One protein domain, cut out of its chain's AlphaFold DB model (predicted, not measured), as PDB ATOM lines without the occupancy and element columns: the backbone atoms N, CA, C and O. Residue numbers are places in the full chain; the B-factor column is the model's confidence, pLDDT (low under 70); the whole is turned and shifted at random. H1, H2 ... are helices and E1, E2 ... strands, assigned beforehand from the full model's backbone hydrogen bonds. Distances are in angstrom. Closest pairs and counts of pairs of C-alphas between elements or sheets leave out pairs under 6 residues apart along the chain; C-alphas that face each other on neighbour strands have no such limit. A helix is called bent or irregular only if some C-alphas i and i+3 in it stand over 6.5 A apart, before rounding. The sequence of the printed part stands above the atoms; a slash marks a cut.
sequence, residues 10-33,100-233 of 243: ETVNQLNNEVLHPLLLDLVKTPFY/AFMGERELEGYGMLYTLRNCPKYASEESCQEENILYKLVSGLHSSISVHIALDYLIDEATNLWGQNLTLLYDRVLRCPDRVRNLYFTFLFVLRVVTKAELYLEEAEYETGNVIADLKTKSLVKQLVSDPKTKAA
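AT A GLANCE: This is residues 10 to 33 and 100 to 233 of the 243 residues of an uncharacterized protein of Arabis alpina (UniProt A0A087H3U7). Two helical lobes are joined by one long helix, H4, which meets H2 much as the stem of a T meets its bar and runs on to the other lobe. In the first lobe H3 lies side by side with H2, and the small strand hairpin E1 and E2 follows the last turn of H2; in the second, H6 packs on residues 19 to 27 of H1, with H5 beside H6 and the short H7 on H1. A long stretch with no named element, residues 100 to 128, leads into H2, and residues 122 to 132 stick out. The printed part has 158 residues with seven named helices and two named strands, in the order H1 H2 E1 E2 H3 H4 H5 H6 H7; the sheet, E1 - E2, is antiparallel and the class is mostly helix. The whole is loose, with a radius of gyration of the C-alphas of 18.9 A and spans of 51 by 49 by 31 A.

HOW THE PARTS SIT: E1, residues 153 to 156, and E2, residues 161 to 163, form an antiparallel hairpin at 144 degrees; N 155 and O 161 are 2.8 A apart and N 163 and O 153 are 2.9 A apart, both within hydrogen-bond range. H2, residues 129 to 151, comes nearest to E2 at the C-alphas of Leu 151 and Gly 163, 6.3 A apart. With residues 143 to 151 alone H2 touches H3, residues 166 to 174, at a shallow tilt of 7 degrees, opposite ways; the closest C-alphas, of Ala 150 and Leu 169, are 5.3 A apart. H4, residues 177 to 196, touches H2 with residues 179 to 186 alone, about perpendicular at 76 degrees; the closest C-alphas, of Gly 140 and Leu 183, are 3.8 A apart. H3 and H4 only just touch, and only at the corner by their link, with 3 pairs of C-alphas within 8 A, the closest those of Val 173 and Arg 179 at 5.8 A. H4 is close to but not clearly touching H6, residues 211 to 226; the closest C-alphas, of Thr 195 and Val 225, are 5.7 A apart. H5, residues 198 to 203, forms a helical hairpin with H6, at a shallow tilt of 19 degrees, and their closest C-alphas, of Glu 198 and Val 225, are 5.5 A apart. H1, residues 10 to 27, touches H6 with residues 19 to 27 alone, at a shallow tilt of 13 degrees, opposite ways; the closest C-alphas, of Leu 27 and Leu 220, are 6.3 A apart. H7, residues 228 to 232, touches H1, with the C-alphas of Leu 15 and Lys 229 closest at 6.9 A. H1 and H4 are near each other, while H2 and H6, for instance, are apart. Every O i to N i+4 pair is within hydrogen-bond range in H2, H3, H4, H5, H6 and H7, and 12 of 14 are in H1.

IN THESE COORDINATES: E1 measures 9.0 A from first to last C-alpha and E2 6.8 A. H2, the longest helix, runs 33.1 A from C-alpha 129 at (-28.144, -19.901, 9.684) to C-alpha 151 at (-45.324, -3.681, 32.933). H4 measures 28.6 A, H6 22.0 A and H1 24.0 A, while H3, H5 and H7 are shorter. H1 begins with C-alpha 10 at (-47.411, -0.519, 12.358); it has a kink of 41 degrees near residue 21 and is irregular, with C-alphas 18 and 21 7.1 A apart. H3 is irregular too, but only just: C-alphas 171 and 174 are 6.6 A apart. H7 ends with C-alpha 232 at (-53.536, -10.969, 4.852).

THE WHOLE: The two C-alphas farthest apart, those of Glu 125 and Val 211, are 56.1 A apart. Residues 34 to 99 are not printed, and C-alphas 33 and 100 are 18.5 A apart across this cut, which falls in the link from H1 to H2. Of the links that are printed whole, H5 to H6 is short with 7 residues and the others are tight. The mean pLDDT of the printed part is 78.7, and residues 100 to 132 and residue 233 are under 70.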
ATOM      1  N   GLU A  10     -46.092  -1.137  12.287       89.81
ATOM      2  CA  GLU A  10     -47.411  -0.519  12.358       89.81
ATOM      3  C   GLU A  10     -48.511  -1.512  11.975       89.81
ATOM      4  O   GLU A  10     -49.434  -1.702  12.765       89.81
ATOM      5  N   THR A  11     -48.365  -2.227  10.856       89.00
ATOM      6  CA  THR A  11     -49.302  -3.295  10.463       89.00
ATOM      7  C   THR A  11     -49.425  -4.374  11.538       89.00
ATOM      8  O   THR A  11     -50.536  -4.783  11.874       89.00
ATOM      9  N   VAL A  12     -48.303  -4.818  12.122       90.38
ATOM     10  CA  VAL A  12     -48.323  -5.832  13.193       90.38
ATOM     11  C   VAL A  12     -49.083  -5.328  14.417       90.38
ATOM     12  O   VAL A  12     -49.912  -6.047  14.972       90.38
ATOM     13  N   ASN A  13     -48.844  -4.081  14.816       91.81
ATOM     14  CA  ASN A  13     -49.510  -3.481  15.968       91.81
ATOM     15  C   ASN A  13     -51.002  -3.252  15.725       91.81
ATOM     16  O   ASN A  13     -51.802  -3.518  16.619       91.81
ATOM     17  N   GLN A  14     -51.392  -2.799  14.533       92.19
ATOM     18  CA  GLN A  14     -52.798  -2.649  14.154       92.19
ATOM     19  C   GLN A  14     -53.512  -4.002  14.175       92.19
ATOM     20  O   GLN A  14     -54.544  -4.133  14.829       92.19
ATOM     21  N   LEU A  15     -52.927  -5.034  13.557       91.75
ATOM     22  CA  LEU A  15     -53.465  -6.395  13.600       91.75
ATOM     23  C   LEU A  15     -53.616  -6.893  15.042       91.75
ATOM     24  O   LEU A  15     -54.662  -7.432  15.411       91.75
ATOM     25  N   ASN A  16     -52.576  -6.714  15.860       93.00
ATOM     26  CA  ASN A  16     -52.602  -7.147  17.246       93.00
ATOM     27  C   ASN A  16     -53.710  -6.437  18.030       93.00
ATOM     28  O   ASN A  16     -54.495  -7.097  18.695       93.00
ATOM     29  N   ASN A  17     -53.818  -5.115  17.920       93.75
ATOM     30  CA  ASN A  17     -54.769  -4.331  18.706       93.75
ATOM     31  C   ASN A  17     -56.221  -4.508  18.249       93.75
ATOM     32  O   ASN A  17     -57.122  -4.547  19.085       93.75
ATOM     33  N   GLU A  18     -56.461  -4.604  16.940       92.62
ATOM     34  CA  GLU A  18     -57.816  -4.671  16.386       92.62
ATOM     35  C   GLU A  18     -58.392  -6.087  16.365       92.62
ATOM     36  O   GLU A  18     -59.606  -6.246  16.473       92.62
ATOM     37  N   VAL A  19     -57.544  -7.105  16.186       91.75
ATOM     38  CA  VAL A  19     -57.988  -8.478  15.909       91.75
ATOM     39  C   VAL A  19     -57.449  -9.451  16.945       91.75
ATOM     40  O   VAL A  19     -58.226 -10.070  17.669       91.75
ATOM     41  N   LEU A  20     -56.125  -9.602  17.038       93.88
ATOM     42  CA  LEU A  20     -55.543 -10.735  17.764       93.88
ATOM     43  C   LEU A  20     -55.721 -10.602  19.275       93.88
ATOM     44  O   LEU A  20     -56.239 -11.511  19.910       93.88
ATOM     45  N   HIS A  21     -55.326  -9.475  19.858       93.25
ATOM     46  CA  HIS A  21     -55.364  -9.247  21.298       93.25
ATOM     47  C   HIS A  21     -56.763  -9.430  21.913       93.25
ATOM     48  O   HIS A  21     -56.870 -10.212  22.860       93.25
ATOM     49  N   PRO A  22     -57.849  -8.801  21.412       94.62
ATOM     50  CA  PRO A  22     -59.177  -9.014  21.988       94.62
ATOM     51  C   PRO A  22     -59.650 -10.472  21.873       94.62
ATOM     52  O   PRO A  22     -60.194 -11.005  22.838       94.62
ATOM     53  N   LEU A  23     -59.394 -11.145  20.744       94.00
ATOM     54  CA  LEU A  23     -59.757 -12.558  20.570       94.00
ATOM     55  C   LEU A  23     -58.970 -13.474  21.507       94.00
ATOM     56  O   LEU A  23     -59.545 -14.351  22.152       94.00
ATOM     57  N   LEU A  24     -57.657 -13.261  21.606       93.88
ATOM     58  CA  LEU A  24     -56.770 -14.055  22.447       93.88
ATOM     59  C   LEU A  24     -57.097 -13.877  23.930       93.88
ATOM     60  O   LEU A  24     -57.102 -14.869  24.654       93.88
ATOM     61  N   LEU A  25     -57.434 -12.662  24.377       91.56
ATOM     62  CA  LEU A  25     -57.840 -12.399  25.763       91.56
ATOM     63  C   LEU A  25     -59.071 -13.202  26.190       91.56
ATOM     64  O   LEU A  25     -59.147 -13.629  27.343       91.56
ATOM     65  N   ASP A  26     -60.028 -13.401  25.287       93.12
ATOM     66  CA  ASP A  26     -61.203 -14.225  25.557       93.12
ATOM     67  C   ASP A  26     -60.891 -15.716  25.425       93.12
ATOM     68  O   ASP A  26     -61.364 -16.517  26.236       93.12
ATOM     69  N   LEU A  27     -60.066 -16.090  24.442       94.19
ATOM     70  CA  LEU A  27     -59.692 -17.475  24.185       94.19
ATOM     71  C   LEU A  27     -58.919 -18.086  25.357       94.19
ATOM     72  O   LEU A  27     -59.282 -19.163  25.821       94.19
ATOM     73  N   VAL A  28     -57.904 -17.398  25.892       91.62
ATOM     74  CA  VAL A  28     -57.068 -17.930  26.991       91.62
ATOM     75  C   VAL A  28     -57.822 -18.085  28.313       91.62
ATOM     76  O   VAL A  28     -57.355 -18.792  29.200       91.62
ATOM     77  N   LYS A  29     -58.993 -17.452  28.450       90.06
ATOM     78  CA  LYS A  29     -59.885 -17.600  29.612       90.06
ATOM     79  C   LYS A  29     -60.862 -18.764  29.468       90.06
ATOM     80  O   LYS A  29     -61.543 -19.105  30.435       90.06
ATOM     81  N   THR A  30     -60.983 -19.351  28.276       90.44
ATOM     82  CA  THR A  30     -61.842 -20.523  28.080       90.44
ATOM     83  C   THR A  30     -61.301 -21.716  28.872       90.44
ATOM     84  O   THR A  30     -60.082 -21.848  29.004       90.44
ATOM     85  N   PRO A  31     -62.167 -22.614  29.379       89.25
ATOM     86  CA  PRO A  31     -61.730 -23.767  30.165       89.25
ATOM     87  C   PRO A  31     -60.674 -24.627  29.464       89.25
ATOM     88  O   PRO A  31     -59.812 -25.179  30.131       89.25
ATOM     89  N   PHE A  32     -60.692 -24.705  28.131       90.50
ATOM     90  CA  PHE A  32     -59.716 -25.498  27.389       90.50
ATOM     91  C   PHE A  32     -58.298 -24.906  27.450       90.50
ATOM     92  O   PHE A  32     -57.336 -25.635  27.664       90.50
ATOM     93  N   TYR A  33     -58.157 -23.586  27.280       90.50
ATOM     94  CA  TYR A  33     -56.851 -22.908  27.201       90.50
ATOM     95  C   TYR A  33     -56.348 -22.338  28.533       90.50
ATOM     96  O   TYR A  33     -55.172 -21.977  28.651       90.50
ATOM     97  N   ALA A 100     -46.602 -11.038  36.628       56.75
ATOM     98  CA  ALA A 100     -45.364 -11.420  35.957       56.75
ATOM     99  C   ALA A 100     -44.144 -11.392  36.892       56.75
ATOM    100  O   ALA A 100     -43.177 -12.120  36.671       56.75
ATOM    101  N   PHE A 101     -44.161 -10.540  37.921       45.84
ATOM    102  CA  PHE A 101     -43.037 -10.387  38.838       45.84
ATOM    103  C   PHE A 101     -43.182 -11.296  40.067       45.84
ATOM    104  O   PHE A 101     -43.918 -10.978  40.993       45.84
ATOM    105  N   MET A 102     -42.421 -12.393  40.101       54.16
ATOM    106  CA  MET A 102     -42.333 -13.321  41.246       54.16
ATOM    107  C   MET A 102     -41.047 -13.130  42.079       54.16
ATOM    108  O   MET A 102     -40.458 -14.077  42.586       54.16
ATOM    109  N   GLY A 103     -40.551 -11.894  42.199       47.50
ATOM    110  CA  GLY A 103     -39.495 -11.576  43.172       47.50
ATOM    111  C   GLY A 103     -38.051 -11.931  42.786       47.50
ATOM    112  O   GLY A 103     -37.147 -11.734  43.599       47.50
ATOM    113  N   GLU A 104     -37.764 -12.359  41.556       45.81
ATOM    114  CA  GLU A 104     -36.372 -12.508  41.121       45.81
ATOM    115  C   GLU A 104     -35.765 -11.214  40.552       45.81
ATOM    116  O   GLU A 104     -36.295 -10.547  39.660       45.81
ATOM    117  N   ARG A 105     -34.529 -10.936  40.980       44.66
ATOM    118  CA  ARG A 105     -33.497 -10.550  40.017       44.66
ATOM    119  C   ARG A 105     -33.115 -11.841  39.290       44.66
ATOM    120  O   ARG A 105     -32.421 -12.637  39.904       44.66
ATOM    121  N   GLU A 106     -33.556 -12.019  38.042       41.41
ATOM    122  CA  GLU A 106     -33.215 -13.129  37.122       41.41
ATOM    123  C   GLU A 106     -31.683 -13.337  36.992       41.41
ATOM    124  O   GLU A 106     -31.068 -12.932  36.001       41.41
ATOM    125  N   LEU A 107     -31.006 -13.859  38.014       39.25
ATOM    126  CA  LEU A 107     -29.539 -13.872  38.063       39.25
ATOM    127  C   LEU A 107     -28.922 -15.205  38.470       39.25
ATOM    128  O   LEU A 107     -27.714 -15.329  38.302       39.25
ATOM    129  N   GLU A 108     -29.687 -16.211  38.908       37.66
ATOM    130  CA  GLU A 108     -29.075 -17.488  39.318       37.66
ATOM    131  C   GLU A 108     -29.560 -18.716  38.520       37.66
ATOM    132  O   GLU A 108     -28.732 -19.566  38.198       37.66
ATOM    133  N   GLY A 109     -30.814 -18.779  38.048       38.91
ATOM    134  CA  GLY A 109     -31.306 -19.926  37.251       38.91
ATOM    135  C   GLY A 109     -30.882 -19.945  35.770       38.91
ATOM    136  O   GLY A 109     -30.684 -21.007  35.185       38.91
ATOM    137  N   TYR A 110     -30.670 -18.773  35.160       43.16
ATOM    138  CA  TYR A 110     -30.216 -18.622  33.766       43.16
ATOM    139  C   TYR A 110     -28.717 -18.310  33.652       43.16
ATOM    140  O   TYR A 110     -28.257 -17.775  32.642       43.16
ATOM    141  N   GLY A 111     -27.921 -18.688  34.659       35.91
ATOM    142  CA  GLY A 111     -26.460 -18.544  34.630       35.91
ATOM    143  C   GLY A 111     -25.777 -19.253  33.448       35.91
ATOM    144  O   GLY A 111     -24.640 -18.924  33.120       35.91
ATOM    145  N   MET A 112     -26.470 -20.172  32.764       34.34
ATOM    146  CA  MET A 112     -25.976 -20.856  31.558       34.34
ATOM    147  C   MET A 112     -26.521 -20.301  30.229       34.34
ATOM    148  O   MET A 112     -26.079 -20.743  29.174       34.34
ATOM    149  N   LEU A 113     -27.422 -19.311  30.242       40.03
ATOM    150  CA  LEU A 113     -28.026 -18.714  29.036       40.03
ATOM    151  C   LEU A 113     -27.845 -17.191  28.999       40.03
ATOM    152  O   LEU A 113     -28.754 -16.426  28.695       40.03
ATOM    153  N   TYR A 114     -26.588 -16.796  29.188       36.34
ATOM    154  CA  TYR A 114     -26.009 -15.482  28.928       36.34
ATOM    155  C   TYR A 114     -26.067 -14.473  30.081       36.34
ATOM    156  O   TYR A 114     -27.106 -13.970  30.498       36.34
ATOM    157  N   THR A 115     -24.863 -14.047  30.461       33.44
ATOM    158  CA  THR A 115     -24.464 -12.715  30.933       33.44
ATOM    159  C   THR A 115     -25.056 -11.571  30.076       33.44
ATOM    160  O   THR A 115     -24.339 -10.800  29.444       33.44
ATOM    161  N   LEU A 116     -26.382 -11.412  30.050       43.00
ATOM    162  CA  LEU A 116     -27.141 -10.426  29.262       43.00
ATOM    163  C   LEU A 116     -27.318  -9.087  29.989       43.00
ATOM    164  O   LEU A 116     -28.345  -8.415  29.861       43.00
ATOM    165  N   ARG A 117     -26.293  -8.671  30.739       39.19
ATOM    166  CA  ARG A 117     -26.244  -7.344  31.371       39.19
ATOM    167  C   ARG A 117     -25.767  -6.246  30.408       39.19
ATOM    168  O   ARG A 117     -26.051  -5.073  30.630       39.19
ATOM    169  N   ASN A 118     -25.117  -6.632  29.311       42.91
ATOM    170  CA  ASN A 118     -24.656  -5.748  28.240       42.91
ATOM    171  C   ASN A 118     -25.351  -6.166  26.942       42.91
ATOM    172  O   ASN A 118     -25.499  -7.365  26.749       42.91
ATOM    173  N   CYS A 119     -25.789  -5.239  26.073       46.72
ATOM    174  CA  CYS A 119     -26.201  -5.602  24.706       46.72
ATOM    175  C   CYS A 119     -24.931  -6.113  23.992       46.72
ATOM    176  O   CYS A 119     -24.105  -5.278  23.603       46.72
ATOM    177  N   PRO A 120     -24.679  -7.428  23.862       45.75
ATOM    178  CA  PRO A 120     -23.446  -7.882  23.254       45.75
ATOM    179  C   PRO A 120     -23.659  -7.751  21.749       45.75
ATOM    180  O   PRO A 120     -24.508  -8.429  21.177       45.75
ATOM    181  N   LYS A 121     -22.916  -6.857  21.097       39.81
ATOM    182  CA  LYS A 121     -22.761  -6.942  19.646       39.81
ATOM    183  C   LYS A 121     -21.837  -8.126  19.387       39.81
ATOM    184  O   LYS A 121     -20.622  -7.953  19.414       39.81
ATOM    185  N   TYR A 122     -22.389  -9.324  19.215       45.59
ATOM    186  CA  TYR A 122     -21.604 -10.438  18.691       45.59
ATOM    187  C   TYR A 122     -21.339 -10.158  17.214       45.59
ATOM    188  O   TYR A 122     -22.152 -10.446  16.343       45.59
ATOM    189  N   ALA A 123     -20.213  -9.502  16.951       40.97
ATOM    190  CA  ALA A 123     -19.561  -9.573  15.661       40.97
ATOM    191  C   ALA A 123     -18.734 -10.862  15.658       40.97
ATOM    192  O   ALA A 123     -17.655 -10.905  16.245       40.97
ATOM    193  N   SER A 124     -19.249 -11.909  15.026       35.69
ATOM    194  CA  SER A 124     -18.411 -12.975  14.488       35.69
ATOM    195  C   SER A 124     -19.051 -13.488  13.209       35.69
ATOM    196  O   SER A 124     -20.117 -14.100  13.222       35.69
ATOM    197  N   GLU A 125     -18.398 -13.144  12.106       38.62
ATOM    198  CA  GLU A 125     -18.516 -13.804  10.814       38.62
ATOM    199  C   GLU A 125     -18.339 -15.321  11.027       38.62
ATOM    200  O   GLU A 125     -17.455 -15.725  11.777       38.62
ATOM    201  N   GLU A 126     -19.195 -16.126  10.389       43.09
ATOM    202  CA  GLU A 126     -19.294 -17.600  10.480       43.09
ATOM    203  C   GLU A 126     -20.059 -18.165  11.697       43.09
ATOM    204  O   GLU A 126     -19.497 -18.720  12.634       43.09
ATOM    205  N   SER A 127     -21.391 -18.100  11.628       37.00
ATOM    206  CA  SER A 127     -22.319 -18.888  12.450       37.00
ATOM    207  C   SER A 127     -23.411 -19.441  11.523       37.00
ATOM    208  O   SER A 127     -23.861 -18.732  10.616       37.00
ATOM    209  N   CYS A 128     -23.767 -20.726  11.665       42.72
ATOM    210  CA  CYS A 128     -24.767 -21.395  10.819       42.72
ATOM    211  C   CYS A 128     -26.115 -20.657  10.871       42.72
ATOM    212  O   CYS A 128     -26.508 -20.147  11.920       42.72
ATOM    213  N   GLN A 129     -26.858 -20.618   9.758       44.47
ATOM    214  CA  GLN A 129     -28.144 -19.901   9.684       44.47
ATOM    215  C   GLN A 129     -29.149 -20.368  10.762       44.47
ATOM    216  O   GLN A 129     -29.883 -19.543  11.311       44.47
ATOM    217  N   GLU A 130     -29.087 -21.646  11.165       41.50
ATOM    218  CA  GLU A 130     -29.918 -22.225  12.232       41.50
ATOM    219  C   GLU A 130     -29.624 -21.644  13.631       41.50
ATOM    220  O   GLU A 130     -30.536 -21.507  14.452       41.50
ATOM    221  N   GLU A 131     -28.382 -21.234  13.906       49.53
ATOM    222  CA  GLU A 131     -27.992 -20.603  15.176       49.53
ATOM    223  C   GLU A 131     -28.607 -19.197  15.311       49.53
ATOM    224  O   GLU A 131     -28.956 -18.756  16.408       49.53
ATOM    225  N   ASN A 132     -28.858 -18.524  14.182       68.62
ATOM    226  CA  ASN A 132     -29.423 -17.179  14.146       68.62
ATOM    227  C   ASN A 132     -30.936 -17.163  14.450       68.62
ATOM    228  O   ASN A 132     -31.408 -16.316  15.210       68.62
ATOM    229  N   ILE A 133     -31.719 -18.115  13.924       77.06
ATOM    230  CA  ILE A 133     -33.175 -18.169  14.178       77.06
ATOM    231  C   ILE A 133     -33.458 -18.553  15.627       77.06
ATOM    232  O   ILE A 133     -34.257 -17.889  16.291       77.06
ATOM    233  N   LEU A 134     -32.787 -19.590  16.139       77.94
ATOM    234  CA  LEU A 134     -32.941 -19.998  17.534       77.94
ATOM    235  C   LEU A 134     -32.566 -18.849  18.476       77.94
ATOM    236  O   LEU A 134     -33.314 -18.558  19.412       77.94
ATOM    237  N   TYR A 135     -31.467 -18.143  18.191       77.12
ATOM    238  CA  TYR A 135     -31.082 -16.947  18.935       77.12
ATOM    239  C   TYR A 135     -32.184 -15.884  18.924       77.12
ATOM    240  O   TYR A 135     -32.558 -15.387  19.987       77.12
ATOM    241  N   LYS A 136     -32.743 -15.551  17.755       81.81
ATOM    242  CA  LYS A 136     -33.834 -14.571  17.645       81.81
ATOM    243  C   LYS A 136     -35.063 -15.001  18.441       81.81
ATOM    244  O   LYS A 136     -35.609 -14.181  19.173       81.81
ATOM    245  N   LEU A 137     -35.452 -16.275  18.368       85.75
ATOM    246  CA  LEU A 137     -36.597 -16.812  19.107       85.75
ATOM    247  C   LEU A 137     -36.394 -16.724  20.623       85.75
ATOM    248  O   LEU A 137     -37.257 -16.191  21.324       85.75
ATOM    249  N   VAL A 138     -35.241 -17.180  21.123       82.69
ATOM    250  CA  VAL A 138     -34.888 -17.127  22.552       82.69
ATOM    251  C   VAL A 138     -34.765 -15.679  23.028       82.69
ATOM    252  O   VAL A 138     -35.300 -15.319  24.074       82.69
ATOM    253  N   SER A 139     -34.112 -14.821  22.244       82.56
ATOM    254  CA  SER A 139     -33.964 -13.392  22.533       82.56
ATOM    255  C   SER A 139     -35.315 -12.674  22.570       82.56
ATOM    256  O   SER A 139     -35.560 -11.871  23.472       82.56
ATOM    257  N   GLY A 140     -36.221 -12.984  21.639       87.75
ATOM    258  CA  GLY A 140     -37.575 -12.438  21.609       87.75
ATOM    259  C   GLY A 140     -38.431 -12.928  22.777       87.75
ATOM    260  O   GLY A 140     -39.131 -12.123  23.388       87.75
ATOM    261  N   LEU A 141     -38.317 -14.205  23.160       88.81
ATOM    262  CA  LEU A 141     -38.988 -14.752  24.343       88.81
ATOM    263  C   LEU A 141     -38.490 -14.089  25.636       88.81
ATOM    264  O   LEU A 141     -39.303 -13.616  26.426       88.81
ATOM    265  N   HIS A 142     -37.173 -13.977  25.823       81.81
ATOM    266  CA  HIS A 142     -36.576 -13.278  26.967       81.81
ATOM    267  C   HIS A 142     -37.038 -11.813  27.007       81.81
ATOM    268  O   HIS A 142     -37.451 -11.307  28.048       81.81
ATOM    269  N   SER A 143     -37.058 -11.141  25.853       87.12
ATOM    270  CA  SER A 143     -37.569  -9.771  25.751       87.12
ATOM    271  C   SER A 143     -39.043  -9.688  26.153       87.12
ATOM    272  O   SER A 143     -39.405  -8.785  26.897       87.12
ATOM    273  N   SER A 144     -39.878 -10.646  25.735       91.94
ATOM    274  CA  SER A 144     -41.290 -10.725  26.133       91.94
ATOM    275  C   SER A 144     -41.443 -10.853  27.650       91.94
ATOM    276  O   SER A 144     -42.192 -10.083  28.248       91.94
ATOM    277  N   ILE A 145     -40.686 -11.753  28.288       85.88
ATOM    278  CA  ILE A 145     -40.691 -11.937  29.749       85.88
ATOM    279  C   ILE A 145     -40.298 -10.634  30.455       85.88
ATOM    280  O   ILE A 145     -41.036 -10.145  31.309       85.88
ATOM    281  N   SER A 146     -39.194 -10.006  30.035       84.12
ATOM    282  CA  SER A 146     -38.742  -8.724  30.590       84.12
ATOM    283  C   SER A 146     -39.774  -7.600  30.423       84.12
ATOM    284  O   SER A 146     -39.923  -6.781  31.329       84.12
ATOM    285  N   VAL A 147     -40.496  -7.545  29.294       88.38
ATOM    286  CA  VAL A 147     -41.589  -6.577  29.090       88.38
ATOM    287  C   VAL A 147     -42.723  -6.836  30.081       88.38
ATOM    288  O   VAL A 147     -43.157  -5.894  30.735       88.38
ATOM    289  N   HIS A 148     -43.178  -8.084  30.231       86.31
ATOM    290  CA  HIS A 148     -44.259  -8.420  31.166       86.31
ATOM    291  C   HIS A 148     -43.881  -8.064  32.609       86.31
ATOM    292  O   HIS A 148     -44.652  -7.385  33.283       86.31
ATOM    293  N   ILE A 149     -42.666  -8.421  33.047       82.94
ATOM    294  CA  ILE A 149     -42.144  -8.061  34.375       82.94
ATOM    295  C   ILE A 149     -42.124  -6.542  34.569       82.94
ATOM    296  O   ILE A 149     -42.486  -6.046  35.629       82.94
ATOM    297  N   ALA A 150     -41.678  -5.786  33.564       84.38
ATOM    298  CA  ALA A 150     -41.593  -4.338  33.682       84.38
ATOM    299  C   ALA A 150     -42.964  -3.646  33.641       84.38
ATOM    300  O   ALA A 150     -43.094  -2.551  34.182       84.38
ATOM    301  N   LEU A 151     -43.972  -4.239  32.996       87.56
ATOM    302  CA  LEU A 151     -45.324  -3.681  32.933       87.56
ATOM    303  C   LEU A 151     -46.146  -3.959  34.195       87.56
ATOM    304  O   LEU A 151     -46.978  -3.124  34.549       87.56
ATOM    305  N   ASP A 152     -45.896  -5.085  34.860       84.38
ATOM    306  CA  ASP A 152     -46.561  -5.495  36.097       84.38
ATOM    307  C   ASP A 152     -45.525  -5.764  37.198       84.38
ATOM    308  O   ASP A 152     -45.251  -6.901  37.585       84.38
ATOM    309  N   TYR A 153     -44.886  -4.681  37.647       81.44
ATOM    310  CA  TYR A 153     -43.793  -4.692  38.614       81.44
ATOM    311  C   TYR A 153     -44.283  -4.277  40.005       81.44
ATOM    312  O   TYR A 153     -45.051  -3.321  40.139       81.44
ATOM    313  N   LEU A 154     -43.777  -4.928  41.054       80.06
ATOM    314  CA  LEU A 154     -44.010  -4.506  42.437       80.06
ATOM    315  C   LEU A 154     -43.165  -3.258  42.746       80.06
ATOM    316  O   LEU A 154     -41.957  -3.342  42.952       80.06
ATOM    317  N   ILE A 155     -43.800  -2.085  42.742       81.25
ATOM    318  CA  ILE A 155     -43.141  -0.788  42.965       81.25
ATOM    319  C   ILE A 155     -42.863  -0.571  44.454       81.25
ATOM    320  O   ILE A 155     -41.805  -0.056  44.814       81.25
ATOM    321  N   ASP A 156     -43.814  -0.950  45.306       79.38
ATOM    322  CA  ASP A 156     -43.703  -0.817  46.756       79.38
ATOM    323  C   ASP A 156     -44.281  -2.054  47.450       79.38
ATOM    324  O   ASP A 156     -45.478  -2.337  47.376       79.38
ATOM    325  N   GLU A 157     -43.410  -2.787  48.139       81.06
ATOM    326  CA  GLU A 157     -43.745  -4.000  48.882       81.06
ATOM    327  C   GLU A 157     -44.600  -3.698  50.121       81.06
ATOM    328  O   GLU A 157     -45.520  -4.450  50.437       81.06
ATOM    329  N   ALA A 158     -44.359  -2.570  50.801       83.88
ATOM    330  CA  ALA A 158     -45.057  -2.236  52.041       83.88
ATOM    331  C   ALA A 158     -46.541  -1.932  51.801       83.88
ATOM    332  O   ALA A 158     -47.390  -2.231  52.643       83.88
ATOM    333  N   THR A 159     -46.853  -1.342  50.646       87.94
ATOM    334  CA  THR A 159     -48.222  -1.007  50.236       87.94
ATOM    335  C   THR A 159     -48.805  -1.989  49.223       87.94
ATOM    336  O   THR A 159     -49.970  -1.849  48.851       87.94
ATOM    337  N   ASN A 160     -48.029  -2.999  48.810       82.69
ATOM    338  CA  ASN A 160     -48.382  -3.939  47.746       82.69
ATOM    339  C   ASN A 160     -48.830  -3.205  46.466       82.69
ATOM    340  O   ASN A 160     -49.856  -3.541  45.869       82.69
ATOM    341  N   LEU A 161     -48.092  -2.159  46.080       85.25
ATOM    342  CA  LEU A 161     -48.397  -1.327  44.920       85.25
ATOM    343  C   LEU A 161     -47.721  -1.886  43.667       85.25
ATOM    344  O   LEU A 161     -46.493  -1.965  43.593       85.25
ATOM    345  N   TRP A 162     -48.536  -2.195  42.663       85.94
ATOM    346  CA  TRP A 162     -48.101  -2.722  41.372       85.94
ATOM    347  C   TRP A 162     -48.223  -1.664  40.283       85.94
ATOM    348  O   TRP A 162     -49.141  -0.839  40.297       85.94
ATOM    349  N   GLY A 163     -47.301  -1.682  39.328       86.50
ATOM    350  CA  GLY A 163     -47.344  -0.786  38.185       86.50
ATOM    351  C   GLY A 163     -46.137  -0.921  37.268       86.50
ATOM    352  O   GLY A 163     -45.353  -1.860  37.351       86.50
ATOM    353  N   GLN A 164     -45.987   0.053  36.377       90.62
ATOM    354  CA  GLN A 164     -44.958   0.015  35.345       90.62
ATOM    355  C   GLN A 164     -43.607   0.519  35.866       90.62
ATOM    356  O   GLN A 164     -43.487   1.646  36.345       90.62
ATOM    357  N   ASN A 165     -42.559  -0.277  35.671       85.50
ATOM    358  CA  ASN A 165     -41.168   0.101  35.890       85.50
ATOM    359  C   ASN A 165     -40.490   0.437  34.551       85.50
ATOM    360  O   ASN A 165     -39.827  -0.391  33.922       85.50
ATOM    361  N   LEU A 166     -40.660   1.686  34.106       89.75
ATOM    362  CA  LEU A 166     -40.139   2.158  32.816       89.75
ATOM    363  C   LEU A 166     -38.607   2.135  32.738       89.75
ATOM    364  O   LEU A 166     -38.056   1.926  31.658       89.75
ATOM    365  N   THR A 167     -37.917   2.309  33.868       83.19
ATOM    366  CA  THR A 167     -36.453   2.206  33.940       83.19
ATOM    367  C   THR A 167     -36.004   0.784  33.618       83.19
ATOM    368  O   THR A 167     -35.142   0.586  32.763       83.19
ATOM    369  N   LEU A 168     -36.646  -0.215  34.234       80.25
ATOM    370  CA  LEU A 168     -36.375  -1.624  33.954       80.25
ATOM    371  C   LEU A 168     -36.668  -1.966  32.487       80.25
ATOM    372  O   LEU A 168     -35.833  -2.589  31.832       80.25
ATOM    373  N   LEU A 169     -37.810  -1.512  31.959       84.00
ATOM    374  CA  LEU A 169     -38.187  -1.707  30.556       84.00
ATOM    375  C   LEU A 169     -37.143  -1.115  29.599       84.00
ATOM    376  O   LEU A 169     -36.752  -1.754  28.618       84.00
ATOM    377  N   TYR A 170     -36.676   0.103  29.885       84.50
ATOM    378  CA  TYR A 170     -35.673   0.771  29.068       84.50
ATOM    379  C   TYR A 170     -34.345   0.015  29.083       84.50
ATOM    380  O   TYR A 170     -33.833  -0.352  28.024       84.50
ATOM    381  N   ASP A 171     -33.816  -0.283  30.267       78.25
ATOM    382  CA  ASP A 171     -32.498  -0.899  30.420       78.25
ATOM    383  C   ASP A 171     -32.441  -2.332  29.881       78.25
ATOM    384  O   ASP A 171     -31.416  -2.741  29.320       78.25
ATOM    385  N   ARG A 172     -33.532  -3.095  30.044       79.06
ATOM    386  CA  ARG A 172     -33.621  -4.501  29.632       79.06
ATOM    387  C   ARG A 172     -34.078  -4.683  28.193       79.06
ATOM    388  O   ARG A 172     -33.727  -5.697  27.602       79.06
ATOM    389  N   VAL A 173     -34.844  -3.767  27.609       84.06
ATOM    390  CA  VAL A 173     -35.429  -3.994  26.277       84.06
ATOM    391  C   VAL A 173     -35.161  -2.819  25.347       84.06
ATOM    392  O   VAL A 173     -34.454  -2.987  24.357       84.06
ATOM    393  N   LEU A 174     -35.661  -1.622  25.666       85.81
ATOM    394  CA  LEU A 174     -35.697  -0.511  24.699       85.81
ATOM    395  C   LEU A 174     -34.310   0.036  24.332       85.81
ATOM    396  O   LEU A 174     -34.113   0.508  23.214       85.81
ATOM    397  N   ARG A 175     -33.330  -0.054  25.238       83.12
ATOM    398  CA  ARG A 175     -31.939   0.351  24.982       83.12
ATOM    399  C   ARG A 175     -31.231  -0.554  23.966       83.12
ATOM    400  O   ARG A 175     -30.247  -0.120  23.371       83.12
ATOM    401  N   CYS A 176     -31.705  -1.787  23.757       79.88
ATOM    402  CA  CYS A 176     -31.163  -2.726  22.772       79.88
ATOM    403  C   CYS A 176     -32.176  -2.919  21.618       79.88
ATOM    404  O   CYS A 176     -33.037  -3.792  21.716       79.88
ATOM    405  N   PRO A 177     -32.079  -2.178  20.495       85.38
ATOM    406  CA  PRO A 177     -33.037  -2.285  19.387       85.38
ATOM    407  C   PRO A 177     -33.217  -3.709  18.837       85.38
ATOM    408  O   PRO A 177     -34.320  -4.076  18.443       85.38
ATOM    409  N   ASP A 178     -32.171  -4.540  18.884       80.38
ATOM    410  CA  ASP A 178     -32.229  -5.947  18.463       80.38
ATOM    411  C   ASP A 178     -33.200  -6.778  19.308       80.38
ATOM    412  O   ASP A 178     -33.879  -7.646  18.778       80.38
ATOM    413  N   ARG A 179     -33.348  -6.476  20.604       84.69
ATOM    414  CA  ARG A 179     -34.335  -7.142  21.472       84.69
ATOM    415  C   ARG A 179     -35.761  -6.837  21.024       84.69
ATOM    416  O   ARG A 179     -36.598  -7.733  20.976       84.69
ATOM    417  N   VAL A 180     -36.022  -5.590  20.627       89.88
ATOM    418  CA  VAL A 180     -37.318  -5.192  20.061       89.88
ATOM    419  C   VAL A 180     -37.539  -5.875  18.712       89.88
ATOM    420  O   VAL A 180     -38.604  -6.439  18.490       89.88
ATOM    421  N   ARG A 181     -36.536  -5.904  17.824       87.69
ATOM    422  CA  ARG A 181     -36.629  -6.642  16.550       87.69
ATOM    423  C   ARG A 181     -36.958  -8.118  16.777       87.69
ATOM    424  O   ARG A 181     -37.907  -8.617  16.182       87.69
ATOM    425  N   ASN A 182     -36.232  -8.772  17.679       87.38
ATOM    426  CA  ASN A 182     -36.399 -10.186  18.000       87.38
ATOM    427  C   ASN A 182     -37.758 -10.476  18.650       87.38
ATOM    428  O   ASN A 182     -38.359 -11.505  18.369       87.38
ATOM    429  N   LEU A 183     -38.292  -9.554  19.456       91.81
ATOM    430  CA  LEU A 183     -39.646  -9.666  20.005       91.81
ATOM    431  C   LEU A 183     -40.705  -9.735  18.893       91.81
ATOM    432  O   LEU A 183     -41.541 -10.638  18.894       91.81
ATOM    433  N   TYR A 184     -40.652  -8.821  17.918       91.88
ATOM    434  CA  TYR A 184     -41.576  -8.842  16.777       91.88
ATOM    435  C   TYR A 184     -41.324 -10.028  15.842       91.88
ATOM    436  O   TYR A 184     -42.281 -10.595  15.321       91.88
ATOM    437  N   PHE A 185     -40.065 -10.435  15.661       89.19
ATOM    438  CA  PHE A 185     -39.717 -11.653  14.931       89.19
ATOM    439  C   PHE A 185     -40.410 -12.872  15.552       89.19
ATOM    440  O   PHE A 185     -41.120 -13.591  14.853       89.19
ATOM    441  N   THR A 186     -40.283 -13.073  16.869       91.06
ATOM    442  CA  THR A 186     -40.926 -14.187  17.581       91.06
ATOM    443  C   THR A 186     -42.448 -14.115  17.492       91.06
ATOM    444  O   THR A 186     -43.092 -15.139  17.268       91.06
ATOM    445  N   PHE A 187     -43.037 -12.919  17.602       92.31
ATOM    446  CA  PHE A 187     -44.479 -12.728  17.420       92.31
ATOM    447  C   PHE A 187     -44.945 -13.182  16.027       92.31
ATOM    448  O   PHE A 187     -45.876 -13.979  15.912       92.31
ATOM    449  N   LEU A 188     -44.270 -12.723  14.971       90.06
ATOM    450  CA  LEU A 188     -44.587 -13.085  13.588       90.06
ATOM    451  C   LEU A 188     -44.337 -14.566  13.301       90.06
ATOM    452  O   LEU A 188     -45.098 -15.179  12.553       90.06
ATOM    453  N   PHE A 189     -43.310 -15.151  13.914       89.19
ATOM    454  CA  PHE A 189     -43.028 -16.578  13.824       89.19
ATOM    455  C   PHE A 189     -44.185 -17.405  14.385       89.19
ATOM    456  O   PHE A 189     -44.720 -18.269  13.691       89.19
ATOM    457  N   VAL A 190     -44.644 -17.098  15.602       91.38
ATOM    458  CA  VAL A 190     -45.786 -17.791  16.217       91.38
ATOM    459  C   VAL A 190     -47.066 -17.562  15.412       91.38
ATOM    460  O   VAL A 190     -47.798 -18.515  15.152       91.38
ATOM    461  N   LEU A 191     -47.315 -16.337  14.943       90.19
ATOM    462  CA  LEU A 191     -48.468 -16.028  14.092       90.19
ATOM    463  C   LEU A 191     -48.460 -16.856  12.796       90.19
ATOM    464  O   LEU A 191     -49.488 -17.401  12.388       90.19
ATOM    465  N   ARG A 192     -47.293 -17.017  12.162       86.94
ATOM    466  CA  ARG A 192     -47.131 -17.862  10.973       86.94
ATOM    467  C   ARG A 192     -47.411 -19.331  11.274       86.94
ATOM    468  O   ARG A 192     -48.081 -19.984  10.481       86.94
ATOM    469  N   VAL A 193     -46.940 -19.844  12.409       89.44
ATOM    470  CA  VAL A 193     -47.224 -21.222  12.839       89.44
ATOM    471  C   VAL A 193     -48.727 -21.426  13.036       89.44
ATOM    472  O   VAL A 193     -49.284 -22.386  12.511       89.44
ATOM    473  N   VAL A 194     -49.403 -20.495  13.714       89.94
ATOM    474  CA  VAL A 194     -50.855 -20.560  13.953       89.94
ATOM    475  C   VAL A 194     -51.643 -20.517  12.642       89.94
ATOM    476  O   VAL A 194     -52.527 -21.343  12.437       89.94
ATOM    477  N   THR A 195     -51.297 -19.612  11.723       88.25
ATOM    478  CA  THR A 195     -51.967 -19.517  10.409       88.25
ATOM    479  C   THR A 195     -51.716 -20.742   9.526       88.25
ATOM    480  O   THR A 195     -52.613 -21.174   8.809       88.25
ATOM    481  N   LYS A 196     -50.529 -21.359   9.592       88.62
ATOM    482  CA  LYS A 196     -50.234 -22.621   8.887       88.62
ATOM    483  C   LYS A 196     -50.979 -23.816   9.479       88.62
ATOM    484  O   LYS A 196     -51.311 -24.739   8.740       88.62
ATOM    485  N   ALA A 197     -51.249 -23.793  10.780       91.19
ATOM    486  CA  ALA A 197     -51.998 -24.827  11.484       91.19
ATOM    487  C   ALA A 197     -53.527 -24.655  11.381       91.19
ATOM    488  O   ALA A 197     -54.244 -25.389  12.054       91.19
ATOM    489  N   GLU A 198     -54.032 -23.730  10.550       90.50
ATOM    490  CA  GLU A 198     -55.464 -23.412  10.423       90.50
ATOM    491  C   GLU A 198     -56.347 -24.663  10.329       90.50
ATOM    492  O   GLU A 198     -57.214 -24.855  11.176       90.50
ATOM    493  N   LEU A 199     -56.092 -25.539   9.351       90.94
ATOM    494  CA  LEU A 199     -56.918 -26.732   9.123       90.94
ATOM    495  C   LEU A 199     -56.948 -27.656  10.348       90.94
ATOM    496  O   LEU A 199     -57.992 -28.192  10.702       90.94
ATOM    497  N   TYR A 200     -55.809 -27.800  11.027       94.12
ATOM    498  CA  TYR A 200     -55.714 -28.616  12.232       94.12
ATOM    499  C   TYR A 200     -56.476 -27.989  13.407       94.12
ATOM    500  O   TYR A 200     -57.182 -28.680  14.134       94.12
ATOM    501  N   LEU A 201     -56.360 -26.672  13.584       93.62
ATOM    502  CA  LEU A 201     -57.030 -25.936  14.656       93.62
ATOM    503  C   LEU A 201     -58.554 -25.856  14.454       93.62
ATOM    504  O   LEU A 201     -59.297 -25.831  15.430       93.62
ATOM    505  N   GLU A 202     -59.047 -25.853  13.214       88.94
ATOM    506  CA  GLU A 202     -60.490 -25.902  12.936       88.94
ATOM    507  C   GLU A 202     -61.121 -27.269  13.261       88.94
ATOM    508  O   GLU A 202     -62.275 -27.336  13.713       88.94
ATOM    509  N   GLU A 203     -60.376 -28.352  13.032       90.06
ATOM    510  CA  GLU A 203     -60.833 -29.731  13.244       90.06
ATOM    511  C   GLU A 203     -60.582 -30.251  14.665       90.06
ATOM    512  O   GLU A 203     -61.195 -31.242  15.058       90.06
ATOM    513  N   ALA A 204     -59.742 -29.575  15.450       91.44
ATOM    514  CA  ALA A 204     -59.388 -29.993  16.801       91.44
ATOM    515  C   ALA A 204     -60.598 -30.128  17.750       91.44
ATOM    516  O   ALA A 204     -61.596 -29.396  17.681       91.44
ATOM    517  N   GLU A 205     -60.474 -31.075  18.679       90.69
ATOM    518  CA  GLU A 205     -61.456 -31.350  19.726       90.69
ATOM    519  C   GLU A 205     -61.173 -30.481  20.959       90.69
ATOM    520  O   GLU A 205     -60.154 -30.630  21.634       90.69
ATOM    521  N   TYR A 206     -62.096 -29.563  21.256       92.06
ATOM    522  CA  TYR A 206     -62.020 -28.629  22.386       92.06
ATOM    523  C   TYR A 206     -62.904 -29.074  23.555       92.06
ATOM    524  O   TYR A 206     -63.680 -28.279  24.073       92.06
ATOM    525  N   GLU A 207     -62.847 -30.352  23.930       90.44
ATOM    526  CA  GLU A 207     -63.767 -30.939  24.908       90.44
ATOM    527  C   GLU A 207     -63.296 -30.728  26.351       90.44
ATOM    528  O   GLU A 207     -62.232 -31.197  26.759       90.44
ATOM    529  N   THR A 208     -64.119 -30.052  27.154       88.31
ATOM    530  CA  THR A 208     -63.869 -29.850  28.593       88.31
ATOM    531  C   THR A 208     -64.987 -30.400  29.476       88.31
ATOM    532  O   THR A 208     -64.909 -30.338  30.703       88.31
ATOM    533  N   GLY A 209     -66.034 -30.955  28.857       88.50
ATOM    534  CA  GLY A 209     -67.257 -31.401  29.526       88.50
ATOM    535  C   GLY A 209     -68.315 -30.300  29.663       88.50
ATOM    536  O   GLY A 209     -69.421 -30.573  30.131       88.50
ATOM    537  N   ASN A 210     -68.020 -29.070  29.222       89.88
ATOM    538  CA  ASN A 210     -68.975 -27.967  29.156       89.88
ATOM    539  C   ASN A 210     -69.244 -27.573  27.699       89.88
ATOM    540  O   ASN A 210     -68.560 -26.727  27.131       89.88
ATOM    541  N   VAL A 211     -70.326 -28.117  27.135       92.69
ATOM    542  CA  VAL A 211     -70.704 -27.934  25.722       92.69
ATOM    543  C   VAL A 211     -70.774 -26.461  25.300       92.69
ATOM    544  O   VAL A 211     -70.363 -26.114  24.195       92.69
ATOM    545  N   ILE A 212     -71.270 -25.567  26.163       93.44
ATOM    546  CA  ILE A 212     -71.399 -24.139  25.830       93.44
ATOM    547  C   ILE A 212     -70.013 -23.487  25.724       93.44
ATOM    548  O   ILE A 212     -69.755 -22.717  24.794       93.44
ATOM    549  N   ALA A 213     -69.114 -23.796  26.659       91.50
ATOM    550  CA  ALA A 213     -67.750 -23.276  26.656       91.50
ATOM    551  C   ALA A 213     -66.906 -23.870  25.516       91.50
ATOM    552  O   ALA A 213     -66.121 -23.150  24.896       91.50
ATOM    553  N   ASP A 214     -67.119 -25.143  25.191       93.62
ATOM    554  CA  ASP A 214     -66.421 -25.860  24.122       93.62
ATOM    555  C   ASP A 214     -66.809 -25.287  22.746       93.62
ATOM    556  O   ASP A 214     -65.944 -24.953  21.931       93.62
ATOM    557  N   LEU A 215     -68.106 -25.028  22.518       94.69
ATOM    558  CA  LEU A 215     -68.591 -24.331  21.318       94.69
ATOM    559  C   LEU A 215     -68.033 -22.906  21.210       94.69
ATOM    560  O   LEU A 215     -67.639 -22.482  20.120       94.69
ATOM    561  N   LYS A 216     -67.965 -22.171  22.329       95.25
ATOM    562  CA  LYS A 216     -67.355 -20.833  22.361       95.25
ATOM    563  C   LYS A 216     -65.874 -20.895  21.983       95.25
ATOM    564  O   LYS A 216     -65.436 -20.103  21.154       95.25
ATOM    565  N   THR A 217     -65.128 -21.845  22.544       95.38
ATOM    566  CA  THR A 217     -63.703 -22.061  22.247       95.38
ATOM    567  C   THR A 217     -63.500 -22.331  20.762       95.38
ATOM    568  O   THR A 217     -62.740 -21.619  20.111       95.38
ATOM    569  N   LYS A 218     -64.259 -23.277  20.194       95.44
ATOM    570  CA  LYS A 218     -64.189 -23.610  18.767       95.44
ATOM    571  C   LYS A 218     -64.512 -22.412  17.871       95.44
ATOM    572  O   LYS A 218     -63.826 -22.181  16.880       95.44
ATOM    573  N   SER A 219     -65.521 -21.617  18.235       95.25
ATOM    574  CA  SER A 219     -65.872 -20.394  17.502       95.25
ATOM    575  C   SER A 219     -64.751 -19.352  17.538       95.25
ATOM    576  O   SER A 219     -64.464 -18.745  16.509       95.25
ATOM    577  N   LEU A 220     -64.122 -19.140  18.698       95.81
ATOM    578  CA  LEU A 220     -63.028 -18.179  18.860       95.81
ATOM    579  C   LEU A 220     -61.771 -18.612  18.103       95.81
ATOM    580  O   LEU A 220     -61.163 -17.787  17.429       95.81
ATOM    581  N   VAL A 221     -61.404 -19.898  18.162       95.06
ATOM    582  CA  VAL A 221     -60.272 -20.430  17.387       95.06
ATOM    583  C   VAL A 221     -60.523 -20.262  15.897       95.06
ATOM    584  O   VAL A 221     -59.658 -19.746  15.196       95.06
ATOM    585  N   LYS A 222     -61.718 -20.627  15.417       93.12
ATOM    586  CA  LYS A 222     -62.085 -20.447  14.012       93.12
ATOM    587  C   LYS A 222     -61.993 -18.983  13.595       93.12
ATOM    588  O   LYS A 222     -61.409 -18.670  12.568       93.12
ATOM    589  N   GLN A 223     -62.510 -18.067  14.413       93.12
ATOM    590  CA  GLN A 223     -62.376 -16.641  14.140       93.12
ATOM    591  C   GLN A 223     -60.904 -16.212  14.082       93.12
ATOM    592  O   GLN A 223     -60.535 -15.491  13.167       93.12
ATOM    593  N   LEU A 224     -60.057 -16.685  14.999       92.44
ATOM    594  CA  LEU A 224     -58.630 -16.359  15.029       92.44
ATOM    595  C   LEU A 224     -57.904 -16.780  13.740       92.44
ATOM    596  O   LEU A 224     -57.156 -15.979  13.182       92.44
ATOM    597  N   VAL A 225     -58.111 -18.018  13.274       90.69
ATOM    598  CA  VAL A 225     -57.371 -18.582  12.128       90.69
ATOM    599  C   VAL A 225     -57.978 -18.216  10.773       90.69
ATOM    600  O   VAL A 225     -57.238 -18.037   9.805       90.69
ATOM    601  N   SER A 226     -59.303 -18.053  10.693       88.62
ATOM    602  CA  SER A 226     -59.996 -17.726   9.444       88.62
ATOM    603  C   SER A 226     -60.081 -16.218   9.165       88.62
ATOM    604  O   SER A 226     -60.491 -15.846   8.062       88.62
ATOM    605  N   ASP A 227     -59.738 -15.345  10.125       89.50
ATOM    606  CA  ASP A 227     -59.881 -13.893   9.965       89.50
ATOM    607  C   ASP A 227     -59.066 -13.371   8.759       89.50
ATOM    608  O   ASP A 227     -57.857 -13.622   8.657       89.50
ATOM    609  N   PRO A 228     -59.692 -12.621   7.829       87.12
ATOM    610  CA  PRO A 228     -59.012 -12.125   6.639       87.12
ATOM    611  C   PRO A 228     -57.823 -11.211   6.937       87.12
ATOM    612  O   PRO A 228     -56.843 -11.260   6.197       87.12
ATOM    613  N   LYS A 229     -57.877 -10.388   7.996       85.81
ATOM    614  CA  LYS A 229     -56.756  -9.528   8.395       85.81
ATOM    615  C   LYS A 229     -55.620 -10.376   8.949       85.81
ATOM    616  O   LYS A 229     -54.478 -10.126   8.583       85.81
ATOM    617  N   THR A 230     -55.917 -11.410   9.739       83.88
ATOM    618  CA  THR A 230     -54.903 -12.366  10.218       83.88
ATOM    619  C   THR A 230     -54.200 -13.084   9.064       83.88
ATOM    620  O   THR A 230     -52.983 -13.238   9.092       83.88
ATOM    621  N   LYS A 231     -54.937 -13.477   8.017       80.50
ATOM    622  CA  LYS A 231     -54.367 -14.136   6.827       80.50
ATOM    623  C   LYS A 231     -53.621 -13.191   5.891       80.50
ATOM    624  O   LYS A 231     -52.649 -13.594   5.256       80.50
ATOM    625  N   ALA A 232     -54.115 -11.965   5.746       76.62
ATOM    626  CA  ALA A 232     -53.536 -10.969   4.852       76.62
ATOM    627  C   ALA A 232     -52.319 -10.274   5.468       76.62
ATOM    628  O   ALA A 232     -51.447  -9.807   4.735       76.62
ATOM    629  N   ALA A 233     -52.252 -10.189   6.797       69.62
ATOM    630  CA  ALA A 233     -51.138  -9.565   7.478       69.62
ATOM    631  C   ALA A 233     -49.868 -10.405   7.313       69.62
ATOM    632  O   ALA A 233     -49.814 -11.572   7.691       69.62
TER     633      ALA A 233